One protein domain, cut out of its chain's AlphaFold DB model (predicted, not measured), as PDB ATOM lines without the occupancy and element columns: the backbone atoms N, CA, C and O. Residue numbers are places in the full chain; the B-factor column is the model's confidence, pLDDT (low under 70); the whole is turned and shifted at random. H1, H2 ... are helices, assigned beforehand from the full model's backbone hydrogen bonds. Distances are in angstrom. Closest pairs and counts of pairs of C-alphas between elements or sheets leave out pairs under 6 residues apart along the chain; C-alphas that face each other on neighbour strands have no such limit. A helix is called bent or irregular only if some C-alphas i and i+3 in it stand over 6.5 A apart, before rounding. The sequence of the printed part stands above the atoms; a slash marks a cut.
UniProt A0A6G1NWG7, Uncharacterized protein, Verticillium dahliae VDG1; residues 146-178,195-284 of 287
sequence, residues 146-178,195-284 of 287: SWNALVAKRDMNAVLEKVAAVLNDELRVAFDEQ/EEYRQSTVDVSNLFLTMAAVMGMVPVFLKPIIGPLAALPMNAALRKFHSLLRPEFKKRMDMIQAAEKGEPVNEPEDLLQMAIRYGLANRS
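AT A GLANCE: This is residues 146 to 178 and 195 to 284 of the 287 residues of an uncharacterized protein of Verticillium dahliae VDG1 (UniProt A0A6G1NWG7). The long bent helix H4 runs through an open arrangement: H2 lies side by side with its first arm, short H3 at the turn, while H5 packs across its second arm and on H1a. H1 is bent too, and its residues 167 to 178 stick out. The printed part has 123 residues with five named helices, H1 to H5 in chain order, and no named strand: all helix. It is loose, with a radius of gyration of the C-alphas of 18.5 A and spans of 55 by 41 by 27 A.

HOW THE PARTS SIT: H1, residues 147 to 178, assigned as one helix by its hydrogen bonds, is bent, C-alphas 158 and 161 being 7.9 A apart; H1a ends at 158, H1b begins at 161. Look at Asn 148 and Ala 275, the closest C-alphas, 6.6 A, where H1a touches H5, residues 271 to 282. H4, residues 232 to 260, likewise one helix by its hydrogen bonds, is bent, C-alphas 244 and 247 being 6.8 A apart; H4a ends at 244, H4b begins at 247. H2, residues 195 to 217, touches H4a at a shallow tilt of 28 degrees, opposite ways, closest at C-alphas 200 and 241, 5.7 A. H2 and H3, residues 220 to 230, form a hairpin and only just touch, with 3 pairs of C-alphas within 8 A, closest Met 215 and Gly 227, 6.9 A. H4b touches H5 at a steep tilt of 58 degrees, closest at C-alphas 253 and 276, 6.7 A. Every O i to N i+4 pair is within hydrogen-bond range in H1b, H2, H4a, H4b and H5, against 6 of 8 in H1a and 3 of 7 in H3, which has 4 of 8 O i to N i+3 pairs.

IN THESE COORDINATES: Find C-alpha 147 at (104.300, 185.340, 225.726), where H1a begins; H1b measures 25.4 A and H2 33.2 A. H5 ends at C-alpha 282, (110.777, 186.410, 217.871).

THE WHOLE: Residues 179 to 194 are cut out, and C-alphas 178 and 195 are 14.9 A apart. Of the links printed whole, none is long. No printed residue is under 70 in pLDDT.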
ATOM      1  N   SER A 146     104.745 183.524 229.663       78.06
ATOM      2  CA  SER A 146     103.443 184.134 229.309       78.06
ATOM      3  C   SER A 146     103.353 184.893 227.967       78.06
ATOM      4  O   SER A 146     102.412 185.658 227.733       78.06
ATOM      5  N   TRP A 147     104.283 184.671 227.032       85.31
ATOM      6  CA  TRP A 147     104.300 185.340 225.726       85.31
ATOM      7  C   TRP A 147     103.045 185.030 224.897       85.31
ATOM      8  O   TRP A 147     102.545 185.888 224.173       85.31
ATOM      9  N   ASN A 148     102.481 183.835 225.057       80.62
ATOM     10  CA  ASN A 148     101.202 183.430 224.481       80.62
ATOM     11  C   ASN A 148     100.051 184.347 224.937       80.62
ATOM     12  O   ASN A 148      99.228 184.764 224.119       80.62
ATOM     13  N   ALA A 149     100.019 184.722 226.218       84.06
ATOM     14  CA  ALA A 149      99.039 185.669 226.747       84.06
ATOM     15  C   ALA A 149      99.270 187.090 226.206       84.06
ATOM     16  O   ALA A 149      98.306 187.819 225.967       84.06
ATOM     17  N   LEU A 150     100.525 187.482 225.956       85.50
ATOM     18  CA  LEU A 150     100.849 188.766 225.326       85.50
ATOM     19  C   LEU A 150     100.375 188.832 223.869       85.50
ATOM     20  O   LEU A 150      99.792 189.842 223.478       85.50
ATOM     21  N   VAL A 151     100.566 187.763 223.089       88.31
ATOM     22  CA  VAL A 151     100.057 187.664 221.709       88.31
ATOM     23  C   VAL A 151      98.535 187.766 221.694       88.31
ATOM     24  O   VAL A 151      97.979 188.577 220.955       88.31
ATOM     25  N   ALA A 152      97.859 187.021 222.574       86.12
ATOM     26  CA  ALA A 152      96.413 187.122 222.736       86.12
ATOM     27  C   ALA A 152      95.991 188.556 223.101       86.12
ATOM     28  O   ALA A 152      95.136 189.140 222.443       86.12
ATOM     29  N   LYS A 153      96.628 189.182 224.093       86.81
ATOM     30  CA  LYS A 153      96.308 190.558 224.500       86.81
ATOM     31  C   LYS A 153      96.497 191.575 223.367       86.81
ATOM     32  O   LYS A 153      95.742 192.542 223.300       86.81
ATOM     33  N   ARG A 154      97.516 191.391 222.524       87.00
ATOM     34  CA  ARG A 154      97.871 192.328 221.454       87.00
ATOM     35  C   ARG A 154      96.943 192.202 220.248       87.00
ATOM     36  O   ARG A 154      96.434 193.222 219.791       87.00
ATOM     37  N   ASP A 155      96.705 190.981 219.764       84.38
ATOM     38  CA  ASP A 155      96.096 190.788 218.440       84.38
ATOM     39  C   ASP A 155      94.707 190.126 218.468       84.38
ATOM     40  O   ASP A 155      94.031 190.116 217.440       84.38
ATOM     41  N   MET A 156      94.221 189.625 219.616       84.94
ATOM     42  CA  MET A 156      92.895 188.977 219.698       84.94
ATOM     43  C   MET A 156      91.770 189.897 219.218       84.94
ATOM     44  O   MET A 156      90.842 189.434 218.563       84.94
ATOM     45  N   ASN A 157      91.860 191.203 219.490       88.38
ATOM     46  CA  ASN A 157      90.841 192.166 219.065       88.38
ATOM     47  C   ASN A 157      90.630 192.178 217.543       88.38
ATOM     48  O   ASN A 157      89.519 192.445 217.100       88.38
ATOM     49  N   ALA A 158      91.662 191.872 216.747       85.94
ATOM     50  CA  ALA A 158      91.563 191.855 215.289       85.94
ATOM     51  C   ALA A 158      90.836 190.611 214.747       85.94
ATOM     52  O   ALA A 158      90.270 190.659 213.658       85.94
ATOM     53  N   VAL A 159      90.839 189.508 215.502       84.94
ATOM     54  CA  VAL A 159      90.284 188.210 215.075       84.94
ATOM     55  C   VAL A 159      89.060 187.780 215.886       84.94
ATOM     56  O   VAL A 159      88.481 186.730 215.615       84.94
ATOM     57  N   LEU A 160      88.639 188.584 216.868       87.25
ATOM     58  CA  LEU A 160      87.630 188.208 217.857       87.25
ATOM     59  C   LEU A 160      86.307 187.759 217.224       87.25
ATOM     60  O   LEU A 160      85.768 186.731 217.621       87.25
ATOM     61  N   GLU A 161      85.801 188.488 216.226       88.25
ATOM     62  CA  GLU A 161      84.547 188.142 215.541       88.25
ATOM     63  C   GLU A 161      84.649 186.804 214.796       88.25
ATOM     64  O   GLU A 161      83.732 185.984 214.857       88.25
ATOM     65  N   LYS A 162      85.791 186.547 214.146       84.50
ATOM     66  CA  LYS A 162      86.051 185.288 213.431       84.50
ATOM     67  C   LYS A 162      86.139 184.119 214.407       84.50
ATOM     68  O   LYS A 162      85.494 183.094 214.197       84.50
ATOM     69  N   VAL A 163      86.884 184.289 215.501       84.38
ATOM     70  CA  VAL A 163      86.993 183.284 216.569       84.38
ATOM     71  C   VAL A 163      85.620 183.008 217.188       84.38
ATOM     72  O   VAL A 163      85.257 181.847 217.360       84.38
ATOM     73  N   ALA A 164      84.827 184.045 217.468       87.38
ATOM     74  CA  ALA A 164      83.482 183.896 218.019       87.38
ATOM     75  C   ALA A 164      82.549 183.117 217.078       87.38
ATOM     76  O   ALA A 164      81.811 182.253 217.545       87.38
ATOM     77  N   ALA A 165      82.610 183.369 215.766       86.94
ATOM     78  CA  ALA A 165      81.826 182.629 214.780       86.94
ATOM     79  C   ALA A 165      82.191 181.134 214.759       86.94
ATOM     80  O   ALA A 165      81.303 180.286 214.845       86.94
ATOM     81  N   VAL A 166      83.491 180.810 214.737       83.44
ATOM     82  CA  VAL A 166      83.973 179.417 214.773       83.44
ATOM     83  C   VAL A 166      83.553 178.717 216.065       83.44
ATOM     84  O   VAL A 166      83.076 177.584 216.022       83.44
ATOM     85  N   LEU A 167      83.685 179.387 217.213       84.38
ATOM     86  CA  LEU A 167      83.253 178.838 218.499       84.38
ATOM     87  C   LEU A 167      81.736 178.638 218.561       84.38
ATOM     88  O   LEU A 167      81.285 177.654 219.133       84.38
ATOM     89  N   ASN A 168      80.942 179.536 217.974       88.19
ATOM     90  CA  ASN A 168      79.490 179.386 217.921       88.19
ATOM     91  C   ASN A 168      79.069 178.173 217.079       88.19
ATOM     92  O   ASN A 168      78.172 177.429 217.475       88.19
ATOM     93  N   ASP A 169      79.738 177.942 215.948       85.00
ATOM     94  CA  ASP A 169      79.511 176.745 215.138       85.00
ATOM     95  C   ASP A 169      79.887 175.462 215.894       85.00
ATOM     96  O   ASP A 169      79.129 174.493 215.850       85.00
ATOM     97  N   GLU A 170      81.006 175.463 216.627       81.06
ATOM     98  CA  GLU A 170      81.422 174.341 217.486       81.06
ATOM     99  C   GLU A 170      80.442 174.083 218.628       81.06
ATOM    100  O   GLU A 170      80.085 172.939 218.901       81.06
ATOM    101  N   LEU A 171      79.978 175.147 219.284       84.81
ATOM    102  CA  LEU A 171      79.001 175.051 220.361       84.81
ATOM    103  C   LEU A 171      77.699 174.437 219.861       84.81
ATOM    104  O   LEU A 171      77.184 173.543 220.521       84.81
ATOM    105  N   ARG A 172      77.189 174.864 218.698       82.88
ATOM    106  CA  ARG A 172      75.988 174.260 218.099       82.88
ATOM    107  C   ARG A 172      76.165 172.753 217.924       82.88
ATOM    108  O   ARG A 172      75.322 171.998 218.384       82.88
ATOM    109  N   VAL A 173      77.280 172.323 217.328       77.56
ATOM    110  CA  VAL A 173      77.562 170.895 217.107       77.56
ATOM    111  C   VAL A 173      77.637 170.129 218.430       77.56
ATOM    112  O   VAL A 173      76.996 169.091 218.566       77.56
ATOM    113  N   ALA A 174      78.365 170.650 219.421       77.12
ATOM    114  CA  ALA A 174      78.496 170.006 220.726       77.12
ATOM    115  C   ALA A 174      77.156 169.927 221.484       77.12
ATOM    116  O   ALA A 174      76.884 168.938 222.163       77.12
ATOM    117  N   PHE A 175      76.308 170.952 221.370       80.31
ATOM    118  CA  PHE A 175      74.965 170.945 221.951       80.31
ATOM    119  C   PHE A 175      74.054 169.928 221.260       80.31
ATOM    120  O   PHE A 175      73.396 169.153 221.951       80.31
ATOM    121  N   ASP A 176      74.048 169.897 219.927       81.94
ATOM    122  CA  ASP A 176      73.255 168.945 219.146       81.94
ATOM    123  C   ASP A 176      73.680 167.492 219.439       81.94
ATOM    124  O   ASP A 176      72.834 166.603 219.519       81.94
ATOM    125  N   GLU A 177      74.975 167.246 219.666       71.31
ATOM    126  CA  GLU A 177      75.502 165.938 220.075       71.31
ATOM    127  C   GLU A 177      75.058 165.549 221.494       71.31
ATOM    128  O   GLU A 177      74.583 164.435 221.719       71.31
ATOM    129  N   GLN A 178      75.203 166.464 222.456       74.81
ATOM    130  CA  GLN A 178      74.967 166.172 223.869       74.81
ATOM    131  C   GLN A 178      73.475 166.083 224.221       74.81
ATOM    132  O   GLN A 178      73.094 165.302 225.096       74.81
ATOM    133  N   GLU A 195      88.238 162.844 215.793       78.06
ATOM    134  CA  GLU A 195      87.683 162.381 217.070       78.06
ATOM    135  C   GLU A 195      88.798 161.967 218.039       78.06
ATOM    136  O   GLU A 195      88.744 162.212 219.245       78.06
ATOM    137  N   GLU A 196      89.881 161.425 217.485       85.25
ATOM    138  CA  GLU A 196      91.083 161.098 218.231       85.25
ATOM    139  C   GLU A 196      91.770 162.334 218.839       85.25
ATOM    140  O   GLU A 196      92.216 162.279 219.988       85.25
ATOM    141  N   TYR A 197      91.840 163.452 218.112       82.81
ATOM    142  CA  TYR A 197      92.389 164.715 218.613       82.81
ATOM    143  C   TYR A 197      91.500 165.322 219.698       82.81
ATOM    144  O   TYR A 197      92.003 165.750 220.744       82.81
ATOM    145  N   ARG A 198      90.178 165.304 219.489       82.81
ATOM    146  CA  ARG A 198      89.200 165.774 220.477       82.81
ATOM    147  C   ARG A 198      89.331 164.986 221.778       82.81
ATOM    148  O   ARG A 198      89.552 165.581 222.833       82.81
ATOM    149  N   GLN A 199      89.290 163.657 221.696       87.88
ATOM    150  CA  GLN A 199      89.434 162.793 222.862       87.88
ATOM    151  C   GLN A 199      90.799 162.986 223.533       87.88
ATOM    152  O   GLN A 199      90.861 163.142 224.748       87.88
ATOM    153  N   SER A 200      91.886 163.082 222.760       89.50
ATOM    154  CA  SER A 200      93.219 163.342 223.316       89.50
ATOM    155  C   SER A 200      93.298 164.678 224.062       89.50
ATOM    156  O   SER A 200      94.014 164.773 225.057       89.50
ATOM    157  N   THR A 201      92.582 165.709 223.607       87.19
ATOM    158  CA  THR A 201      92.527 167.021 224.272       87.19
ATOM    159  C   THR A 201      91.768 166.938 225.597       87.19
ATOM    160  O   THR A 201      92.218 167.476 226.615       87.19
ATOM    161  N   VAL A 202      90.640 166.222 225.609       89.00
ATOM    162  CA  VAL A 202      89.853 165.959 226.825       89.00
ATOM    163  C   VAL A 202      90.664 165.137 227.829       89.00
ATOM    164  O   VAL A 202      90.707 165.484 229.008       89.00
ATOM    165  N   ASP A 203      91.362 164.099 227.367       90.81
ATOM    166  CA  ASP A 203      92.196 163.237 228.208       90.81
ATOM    167  C   ASP A 203      93.330 164.028 228.872       90.81
ATOM    168  O   ASP A 203      93.513 163.931 230.086       90.81
ATOM    169  N   VAL A 204      94.054 164.859 228.108       91.88
ATOM    170  CA  VAL A 204      95.103 165.742 228.651       91.88
ATOM    171  C   VAL A 204      94.517 166.710 229.680       91.88
ATOM    172  O   VAL A 204      95.088 166.866 230.757       91.88
ATOM    173  N   SER A 205      93.358 167.311 229.405       91.06
ATOM    174  CA  SER A 205      92.713 168.265 230.322       91.06
ATOM    175  C   SER A 205      92.277 167.608 231.640       91.06
ATOM    176  O   SER A 205      92.535 168.133 232.725       91.06
ATOM    177  N   ASN A 206      91.671 166.421 231.566       91.50
ATOM    178  CA  ASN A 206      91.251 165.660 232.744       91.50
ATOM    179  C   ASN A 206      92.448 165.168 233.565       91.50
ATOM    180  O   ASN A 206      92.437 165.248 234.798       91.50
ATOM    181  N   LEU A 207      93.496 164.678 232.894       91.81
ATOM    182  CA  LEU A 207      94.738 164.271 233.547       91.81
ATOM    183  C   LEU A 207      95.426 165.460 234.210       91.81
ATOM    184  O   LEU A 207      95.934 165.305 235.316       91.81
ATOM    185  N   PHE A 208      95.404 166.637 233.583       91.94
ATOM    186  CA  PHE A 208      96.004 167.853 234.125       91.94
ATOM    187  C   PHE A 208      95.350 168.218 235.454       91.94
ATOM    188  O   PHE A 208      96.038 168.312 236.471       91.94
ATOM    189  N   LEU A 209      94.016 168.309 235.474       90.31
ATOM    190  CA  LEU A 209      93.264 168.629 236.685       90.31
ATOM    191  C   LEU A 209      93.467 167.571 237.782       90.31
ATOM    192  O   LEU A 209      93.706 167.904 238.944       90.31
ATOM    193  N   THR A 210      93.406 166.289 237.413       89.19
ATOM    194  CA  THR A 210      93.576 165.176 238.358       89.19
ATOM    195  C   THR A 210      94.975 165.176 238.964       89.19
ATOM    196  O   THR A 210      95.134 165.034 240.177       89.19
ATOM    197  N   MET A 211      96.004 165.363 238.140       88.44
ATOM    198  CA  MET A 211      97.382 165.399 238.605       88.44
ATOM    199  C   MET A 211      97.679 166.630 239.455       88.44
ATOM    200  O   MET A 211      98.335 166.477 240.484       88.44
ATOM    201  N   ALA A 212      97.180 167.812 239.083       89.25
ATOM    202  CA  ALA A 212      97.302 169.017 239.903       89.25
ATOM    203  C   ALA A 212      96.713 168.782 241.304       89.25
ATOM    204  O   ALA A 212      97.370 169.045 242.313       89.25
ATOM    205  N   ALA A 213      95.526 168.167 241.381       87.19
ATOM    206  CA  ALA A 213      94.894 167.814 242.648       87.19
ATOM    207  C   ALA A 213      95.723 166.802 243.462       87.19
ATOM    208  O   ALA A 213      95.990 167.028 244.647       87.19
ATOM    209  N   VAL A 214      96.167 165.701 242.842       86.62
ATOM    210  CA  VAL A 214      96.978 164.665 243.507       86.62
ATOM    211  C   VAL A 214      98.294 165.250 244.013       86.62
ATOM    212  O   VAL A 214      98.610 165.122 245.195       86.62
ATOM    213  N   MET A 215      99.040 165.947 243.156       88.25
ATOM    214  CA  MET A 215     100.340 166.527 243.499       88.25
ATOM    215  C   MET A 215     100.227 167.689 244.490       88.25
ATOM    216  O   MET A 215     101.132 167.885 245.302       88.25
ATOM    217  N   GLY A 216      99.110 168.417 244.491       85.31
ATOM    218  CA  GLY A 216      98.798 169.427 245.502       85.31
ATOM    219  C   GLY A 216      98.590 168.842 246.905       85.31
ATOM    220  O   GLY A 216      98.877 169.509 247.900       85.31
ATOM    221  N   MET A 217      98.150 167.582 247.009       82.88
ATOM    222  CA  MET A 217      98.014 166.871 248.288       82.88
ATOM    223  C   MET A 217      99.315 166.213 248.763       82.88
ATOM    224  O   MET A 217      99.474 165.960 249.961       82.88
ATOM    225  N   VAL A 218     100.255 165.940 247.854       83.75
ATOM    226  CA  VAL A 218     101.536 165.304 248.182       83.75
ATOM    227  C   VAL A 218     102.449 166.292 248.931       83.75
ATOM    228  O   VAL A 218     102.737 167.379 248.422       83.75
ATOM    229  N   PRO A 219     102.967 165.934 250.123       79.81
ATOM    230  CA  PRO A 219     103.959 166.742 250.827       79.81
ATOM    231  C   PRO A 219     105.203 167.003 249.972       79.81
ATOM    232  O   PRO A 219     105.681 166.103 249.285       79.81
ATOM    233  N   VAL A 220     105.775 168.209 250.062       79.88
ATOM    234  CA  VAL A 220     106.884 168.672 249.200       79.88
ATOM    235  C   VAL A 220     108.047 167.675 249.126       79.88
ATOM    236  O   VAL A 220     108.558 167.416 248.044       79.88
ATOM    237  N   PHE A 221     108.422 167.051 250.244       76.25
ATOM    238  CA  PHE A 221     109.532 166.092 250.295       76.25
ATOM    239  C   PHE A 221     109.244 164.749 249.597       76.25
ATOM    240  O   PHE A 221     110.183 164.045 249.235       76.25
ATOM    241  N   LEU A 222     107.973 164.382 249.399       81.31
ATOM    242  CA  LEU A 222     107.584 163.179 248.653       81.31
ATOM    243  C   LEU A 222     107.425 163.435 247.155       81.31
ATOM    244  O   LEU A 222     107.462 162.484 246.370       81.31
ATOM    245  N   LYS A 223     107.264 164.696 246.738       84.50
ATOM    246  CA  LYS A 223     107.065 165.051 245.328       84.50
ATOM    247  C   LYS A 223     108.189 164.565 244.399       84.50
ATOM    248  O   LYS A 223     107.847 164.096 243.319       84.50
ATOM    249  N   PRO A 224     109.485 164.560 244.778       85.00
ATOM    250  CA  PRO A 224     110.545 164.015 243.921       85.00
ATOM    251  C   PRO A 224     110.407 162.519 243.611       85.00
ATOM    252  O   PRO A 224     110.920 162.063 242.597       85.00
ATOM    253  N   ILE A 225     109.723 161.753 244.468       85.44
ATOM    254  CA  ILE A 225     109.539 160.303 244.301       85.44
ATOM    255  C   ILE A 225     108.193 160.017 243.628       85.44
ATOM    256  O   ILE A 225     108.124 159.274 242.653       85.44
ATOM    257  N   ILE A 226     107.120 160.621 244.143       84.62
ATOM    258  CA  ILE A 226     105.752 160.385 243.662       84.62
ATOM    259  C   ILE A 226     105.505 161.098 242.331       84.62
ATOM    260  O   ILE A 226     104.853 160.539 241.454       84.62
ATOM    261  N   GLY A 227     106.047 162.303 242.158       86.00
ATOM    262  CA  GLY A 227     105.819 163.153 240.991       86.00
ATOM    263  C   GLY A 227     106.180 162.491 239.662       86.00
ATOM    264  O   GLY A 227     105.307 162.407 238.800       86.00
ATOM    265  N   PRO A 228     107.401 161.949 239.484       86.88
ATOM    266  CA  PRO A 228     107.773 161.265 238.245       86.88
ATOM    267  C   PRO A 228     106.885 160.060 237.916       86.88
ATOM    268  O   PRO A 228     106.570 159.829 236.751       86.88
ATOM    269  N   LEU A 229     106.449 159.307 238.934       85.12
ATOM    270  CA  LEU A 229     105.559 158.156 238.757       85.12
ATOM    271  C   LEU A 229     104.143 158.598 238.371       85.12
ATOM    272  O   LEU A 229     103.549 158.035 237.453       85.12
ATOM    273  N   ALA A 230     103.624 159.628 239.041       83.25
ATOM    274  CA  ALA A 230     102.313 160.197 238.754       83.25
ATOM    275  C   ALA A 230     102.254 160.853 237.363       83.25
ATOM    276  O   ALA A 230     101.190 160.860 236.750       83.25
ATOM    277  N   ALA A 231     103.381 161.355 236.844       86.94
ATOM    278  CA  ALA A 231     103.485 162.013 235.539       86.94
ATOM    279  C   ALA A 231     103.514 161.065 234.335       86.94
ATOM    280  O   ALA A 231     103.315 161.506 233.207       86.94
ATOM    281  N   LEU A 232     103.725 159.761 234.528       88.75
ATOM    282  CA  LEU A 232     103.766 158.790 233.428       88.75
ATOM    283  C   LEU A 232     102.524 158.799 232.512       88.75
ATOM    284  O   LEU A 232     102.718 158.897 231.293       88.75
ATOM    285  N   PRO A 233     101.275 158.708 233.023       90.06
ATOM    286  CA  PRO A 233     100.084 158.752 232.172       90.06
ATOM    287  C   PRO A 233      99.975 160.071 231.407       90.06
ATOM    288  O   PRO A 233      99.668 160.072 230.218       90.06
ATOM    289  N   MET A 234     100.310 161.182 232.056       90.88
ATOM    290  CA  MET A 234     100.292 162.499 231.439       90.88
ATOM    291  C   MET A 234     101.346 162.641 230.340       90.88
ATOM    292  O   MET A 234     101.031 163.061 229.234       90.88
ATOM    293  N   ASN A 235     102.571 162.173 230.569       90.62
ATOM    294  CA  ASN A 235     103.619 162.152 229.551       90.62
ATOM    295  C   ASN A 235     103.247 161.273 228.348       90.62
ATOM    296  O   ASN A 235     103.689 161.525 227.227       90.62
ATOM    297  N   ALA A 236     102.478 160.202 228.553       91.69
ATOM    298  CA  ALA A 236     101.937 159.407 227.454       91.69
ATOM    299  C   ALA A 236     100.836 160.171 226.694       91.69
ATOM    300  O   ALA A 236     100.886 160.228 225.464       91.69
ATOM    301  N   ALA A 237      99.906 160.809 227.410       92.38
ATOM    302  CA  ALA A 237      98.835 161.614 226.825       92.38
ATOM    303  C   ALA A 237      99.372 162.825 226.043       92.38
ATOM    304  O   ALA A 237      98.972 163.035 224.902       92.38
ATOM    305  N   LEU A 238     100.349 163.556 226.588       92.06
ATOM    306  CA  LEU A 238     101.022 164.671 225.914       92.06
ATOM    307  C   LEU A 238     101.770 164.214 224.662       92.06
ATOM    308  O   LEU A 238     101.697 164.877 223.632       92.06
ATOM    309  N   ARG A 239     102.448 163.057 224.700       93.06
ATOM    310  CA  ARG A 239     103.088 162.488 223.499       93.06
ATOM    311  C   ARG A 239     102.068 162.189 222.404       93.06
ATOM    312  O   ARG A 239     102.330 162.511 221.245       93.06
ATOM    313  N   LYS A 240     100.914 161.619 222.765       93.19
ATOM    314  CA  LYS A 240      99.815 161.374 221.822       93.19
ATOM    315  C   LYS A 240      99.274 162.690 221.263       93.19
ATOM    316  O   LYS A 240      99.269 162.869 220.048       93.19
ATOM    317  N   PHE A 241      98.924 163.636 222.128       91.31
ATOM    318  CA  PHE A 241      98.428 164.955 221.740       91.31
ATOM    319  C   PHE A 241      99.398 165.682 220.795       91.31
ATOM    320  O   PHE A 241      99.006 166.122 219.716       91.31
ATOM    321  N   HIS A 242     100.690 165.721 221.131       91.12
ATOM    322  CA  HIS A 242     101.720 166.308 220.275       91.12
ATOM    323  C   HIS A 242     101.834 165.602 218.923       91.12
ATOM    324  O   HIS A 242     102.066 166.267 217.915       91.12
ATOM    325  N   SER A 243     101.682 164.275 218.873       92.56
ATOM    326  CA  SER A 243     101.730 163.536 217.606       92.56
ATOM    327  C   SER A 243     100.565 163.884 216.675       92.56
ATOM    328  O   SER A 243     100.768 163.933 215.465       92.56
ATOM    329  N   LEU A 244      99.395 164.204 217.238       90.00
ATOM    330  CA  LEU A 244      98.201 164.619 216.497       90.00
ATOM    331  C   LEU A 244      98.270 166.093 216.068       90.00
ATOM    332  O   LEU A 244      97.852 166.430 214.967       90.00
ATOM    333  N   LEU A 245      98.843 166.967 216.902       88.81
ATOM    334  CA  LEU A 245      98.961 168.402 216.612       88.81
ATOM    335  C   LEU A 245     100.117 168.733 215.648       88.81
ATOM    336  O   LEU A 245     100.031 169.679 214.864       88.81
ATOM    337  N   ARG A 246     101.214 167.966 215.691       91.50
ATOM    338  CA  ARG A 246     102.444 168.235 214.923       91.50
ATOM    339  C   ARG A 246     102.228 168.382 213.406       91.50
ATOM    340  O   ARG A 246     102.841 169.289 212.842       91.50
ATOM    341  N   PRO A 247     101.429 167.539 212.719       91.69
ATOM    342  CA  PRO A 247     101.197 167.684 211.282       91.69
ATOM    343  C   PRO A 247     100.563 169.029 210.926       91.69
ATOM    344  O   PRO A 247     101.032 169.708 210.015       91.69
ATOM    345  N   GLU A 248      99.548 169.443 211.686       87.81
ATOM    346  CA  GLU A 248      98.859 170.716 211.476       87.81
ATOM    347  C   GLU A 248      99.770 171.903 211.811       87.81
ATOM    348  O   GLU A 248      99.832 172.873 211.056       87.81
ATOM    349  N   PHE A 249     100.559 171.799 212.886       89.00
ATOM    350  CA  PHE A 249     101.561 172.805 213.237       89.00
ATOM    351  C   PHE A 249     102.581 173.017 212.109       89.00
ATOM    352  O   PHE A 249     102.838 174.149 211.702       89.00
ATOM    353  N   LYS A 250     103.129 171.924 211.558       91.44
ATOM    354  CA  LYS A 250     104.097 171.983 210.456       91.44
ATOM    355  C   LYS A 250     103.478 172.589 209.198       91.44
ATOM    356  O   LYS A 250     104.061 173.494 208.616       91.44
ATOM    357  N   LYS A 251     102.280 172.140 208.824       91.00
ATOM    358  CA  LYS A 251     101.540 172.675 207.675       91.00
ATOM    359  C   LYS A 251     101.355 174.192 207.780       91.00
ATOM    360  O   LYS A 251     101.597 174.906 206.815       91.00
ATOM    361  N   ARG A 252     100.958 174.691 208.952       90.12
ATOM    362  CA  ARG A 252     100.762 176.128 209.201       90.12
ATOM    363  C   ARG A 252     102.062 176.920 209.153       90.12
ATOM    364  O   ARG A 252     102.091 178.011 208.592       90.12
ATOM    365  N   MET A 253     103.139 176.356 209.690       90.62
ATOM    366  CA  MET A 253     104.474 176.937 209.586       90.62
ATOM    367  C   MET A 253     104.937 177.040 208.123       90.62
ATOM    368  O   MET A 253     105.413 178.097 207.714       90.62
ATOM    369  N   ASP A 254     104.724 175.993 207.322       91.12
ATOM    370  CA  ASP A 254     105.044 175.987 205.889       91.12
ATOM    371  C   ASP A 254     104.219 177.048 205.127       91.12
ATOM    372  O   ASP A 254     104.755 177.756 204.276       91.12
ATOM    373  N   MET A 255     102.935 177.221 205.478       90.62
ATOM    374  CA  MET A 255     102.063 178.259 204.907       90.62
ATOM    375  C   MET A 255     102.572 179.679 205.186       90.62
ATOM    376  O   MET A 255     102.572 180.503 204.273       90.62
ATOM    377  N   ILE A 256     103.042 179.961 206.407       89.62
ATOM    378  CA  ILE A 256     103.617 181.272 206.764       89.62
ATOM    379  C   ILE A 256     104.880 181.534 205.944       89.62
ATOM    380  O   ILE A 256     105.031 182.601 205.358       89.62
ATOM    381  N   GLN A 257     105.774 180.549 205.855       89.12
ATOM    382  CA  GLN A 257     107.018 180.693 205.095       89.12
ATOM    383  C   GLN A 257     106.769 180.879 203.591       89.12
ATOM    384  O   GLN A 257     107.523 181.588 202.926       89.12
ATOM    385  N   ALA A 258     105.739 180.237 203.037       89.00
ATOM    386  CA  ALA A 258     105.320 180.436 201.652       89.00
ATOM    387  C   ALA A 258     104.743 181.847 201.433       89.00
ATOM    388  O   ALA A 258     105.126 182.529 200.481       89.00
ATOM    389  N   ALA A 259     103.902 182.332 202.351       88.06
ATOM    390  CA  ALA A 259     103.370 183.691 202.299       88.06
ATOM    391  C   ALA A 259     104.475 184.761 202.400       88.06
ATOM    392  O   ALA A 259     104.464 185.733 201.645       88.06
ATOM    393  N   GLU A 260     105.485 184.558 203.254       86.25
ATOM    394  CA  GLU A 260     106.664 185.436 203.350       86.25
ATOM    395  C   GLU A 260     107.484 185.483 202.049       86.25
ATOM    396  O   GLU A 260     108.100 186.504 201.739       86.25
ATOM    397  N   LYS A 261     107.459 184.410 201.247       89.12
ATOM    398  CA  LYS A 261     108.078 184.355 199.908       89.12
ATOM    399  C   LYS A 261     107.226 185.010 198.814       89.12
ATOM    400  O   LYS A 261     107.645 185.036 197.658       89.12
ATOM    401  N   GLY A 262     106.058 185.554 199.160       85.44
ATOM    402  CA  GLY A 262     105.137 186.198 198.226       85.44
ATOM    403  C   GLY A 262     104.224 185.225 197.478       85.44
ATOM    404  O   GLY A 262     103.610 185.616 196.484       85.44
ATOM    405  N   GLU A 263     104.125 183.970 197.925       87.81
ATOM    406  CA  GLU A 263     103.165 183.021 197.366       87.81
ATOM    407  C   GLU A 263     101.739 183.373 197.835       87.81
ATOM    408  O   GLU A 263     101.539 183.734 198.998       87.81
ATOM    409  N   PRO A 264     100.716 183.280 196.964       80.81
ATOM    410  CA  PRO A 264      99.335 183.525 197.358       80.81
ATOM    411  C   PRO A 264      98.826 182.362 198.221       80.81
ATOM    412  O   PRO A 264      98.370 181.340 197.706       80.81
ATOM    413  N   VAL A 265      98.896 182.525 199.541       84.38
ATOM    414  CA  VAL A 265      98.443 181.535 200.527       84.38
ATOM    415  C   VAL A 265      97.256 182.092 201.313       84.38
ATOM    416  O   VAL A 265      97.288 183.223 201.790       84.38
ATOM    417  N   ASN A 266      96.200 181.290 201.466       83.19
ATOM    418  CA  ASN A 266      95.081 181.618 202.349       83.19
ATOM    419  C   ASN A 266      95.398 181.139 203.774       83.19
ATOM    420  O   ASN A 266      95.153 179.980 204.113       83.19
ATOM    421  N   GLU A 267      96.017 182.003 204.574       81.81
ATOM    422  CA  GLU A 267      96.402 181.685 205.948       81.81
ATOM    423  C   GLU A 267      95.207 181.714 206.920       81.81
ATOM    424  O   GLU A 267      94.394 182.639 206.863       81.81
ATOM    425  N   PRO A 268      95.104 180.754 207.861       82.75
ATOM    426  CA  PRO A 268      94.103 180.810 208.924       82.75
ATOM    427  C   PRO A 268      94.302 182.029 209.831       82.75
ATOM    428  O   PRO A 268      95.406 182.290 210.291       82.75
ATOM    429  N   GLU A 269      93.237 182.746 210.173       80.00
ATOM    430  CA  GLU A 269      93.296 183.875 211.115       80.00
ATOM    431  C   GLU A 269      92.816 183.459 212.510       80.00
ATOM    432  O   GLU A 269      91.801 183.938 213.016       80.00
ATOM    433  N   ASP A 270      93.535 182.521 213.122       83.06
ATOM    434  CA  ASP A 270      93.241 182.020 214.464       83.06
ATOM    435  C   ASP A 270      94.437 182.180 215.420       83.06
ATOM    436  O   ASP A 270      95.552 182.546 215.033       83.06
ATOM    437  N   LEU A 271      94.196 181.900 216.705       82.19
ATOM    438  CA  LEU A 271      95.200 182.051 217.760       82.19
ATOM    439  C   LEU A 271      96.432 181.173 217.559       82.19
ATOM    440  O   LEU A 271      97.533 181.587 217.920       82.19
ATOM    441  N   LEU A 272      96.258 179.979 216.991       85.44
ATOM    442  CA  LEU A 272      97.371 179.083 216.720       85.44
ATOM    443  C   LEU A 272      98.251 179.670 215.613       85.44
ATOM    444  O   LEU A 272      99.468 179.723 215.783       85.44
ATOM    445  N   GLN A 273      97.661 180.188 214.530       88.19
ATOM    446  CA  GLN A 273      98.422 180.863 213.475       88.19
ATOM    447  C   GLN A 273      99.179 182.082 214.015       88.19
ATOM    448  O   GLN A 273     100.369 182.253 213.740       88.19
ATOM    449  N   MET A 274      98.516 182.911 214.823       88.06
ATOM    450  CA  MET A 274      99.135 184.083 215.444       88.06
ATOM    451  C   MET A 274     100.317 183.707 216.343       88.06
ATOM    452  O   MET A 274     101.368 184.351 216.289       88.06
ATOM    453  N   ALA A 275     100.166 182.652 217.150       88.31
ATOM    454  CA  ALA A 275     101.222 182.158 218.024       88.31
ATOM    455  C   ALA A 275     102.423 181.629 217.225       88.31
ATOM    456  O   ALA A 275     103.560 181.961 217.560       88.31
ATOM    457  N   ILE A 276     102.186 180.874 216.143       89.88
ATOM    458  CA  ILE A 276     103.253 180.368 215.263       89.88
ATOM    459  C   ILE A 276     104.000 181.533 214.608       89.88
ATOM    460  O   ILE A 276     105.227 181.577 214.661       89.88
ATOM    461  N   ARG A 277     103.281 182.518 214.051       89.44
ATOM    462  CA  ARG A 277     103.894 183.701 213.426       89.44
ATOM    463  C   ARG A 277     104.746 184.489 214.423       89.44
ATOM    464  O   ARG A 277     105.864 184.887 214.103       89.44
ATOM    465  N   TYR A 278     104.250 184.683 215.646       88.94
ATOM    466  CA  TYR A 278     105.027 185.335 216.699       88.94
ATOM    467  C   TYR A 278     106.284 184.535 217.066       88.94
ATOM    468  O   TYR A 278     107.358 185.126 217.204       88.94
ATOM    469  N   GLY A 279     106.153 183.213 217.200       89.62
ATOM    470  CA  GLY A 279     107.262 182.309 217.484       89.62
ATOM    471  C   GLY A 279     108.338 182.350 216.401       89.62
ATOM    472  O   GLY A 279     109.509 182.503 216.726       89.62
ATOM    473  N   LEU A 280     107.965 182.317 215.118       89.19
ATOM    474  CA  LEU A 280     108.918 182.413 214.006       89.19
ATOM    475  C   LEU A 280     109.672 183.748 214.005       89.19
ATOM    476  O   LEU A 280     110.889 183.768 213.840       89.19
ATOM    477  N   ALA A 281     108.967 184.855 214.245       88.88
ATOM    478  CA  ALA A 281     109.563 186.186 214.211       88.88
ATOM    479  C   ALA A 281     110.464 186.495 215.422       88.88
ATOM    480  O   ALA A 281     111.451 187.213 215.279       88.88
ATOM    481  N   ASN A 282     110.129 185.989 216.617       89.50
ATOM    482  CA  ASN A 282     110.777 186.410 217.871       89.50
ATOM    483  C   ASN A 282     111.509 185.280 218.612       89.50
ATOM    484  O   ASN A 282     112.336 185.556 219.478       89.50
ATOM    485  N   ARG A 283     111.196 184.013 218.320       86.56
ATOM    486  CA  ARG A 283     111.642 182.830 219.081       86.56
ATOM    487  C   ARG A 283     111.987 181.643 218.174       86.56
ATOM    488  O   ARG A 283     111.783 180.495 218.550       86.56
ATOM    489  N   SER A 284     112.544 181.905 216.994       83.25
ATOM    490  CA  SER A 284     112.877 180.869 216.002       83.25
ATOM    491  C   SER A 284     113.824 179.775 216.512       83.25
ATOM    492  O   SER A 284     113.853 178.692 215.950       83.25
TER     493      SER A 284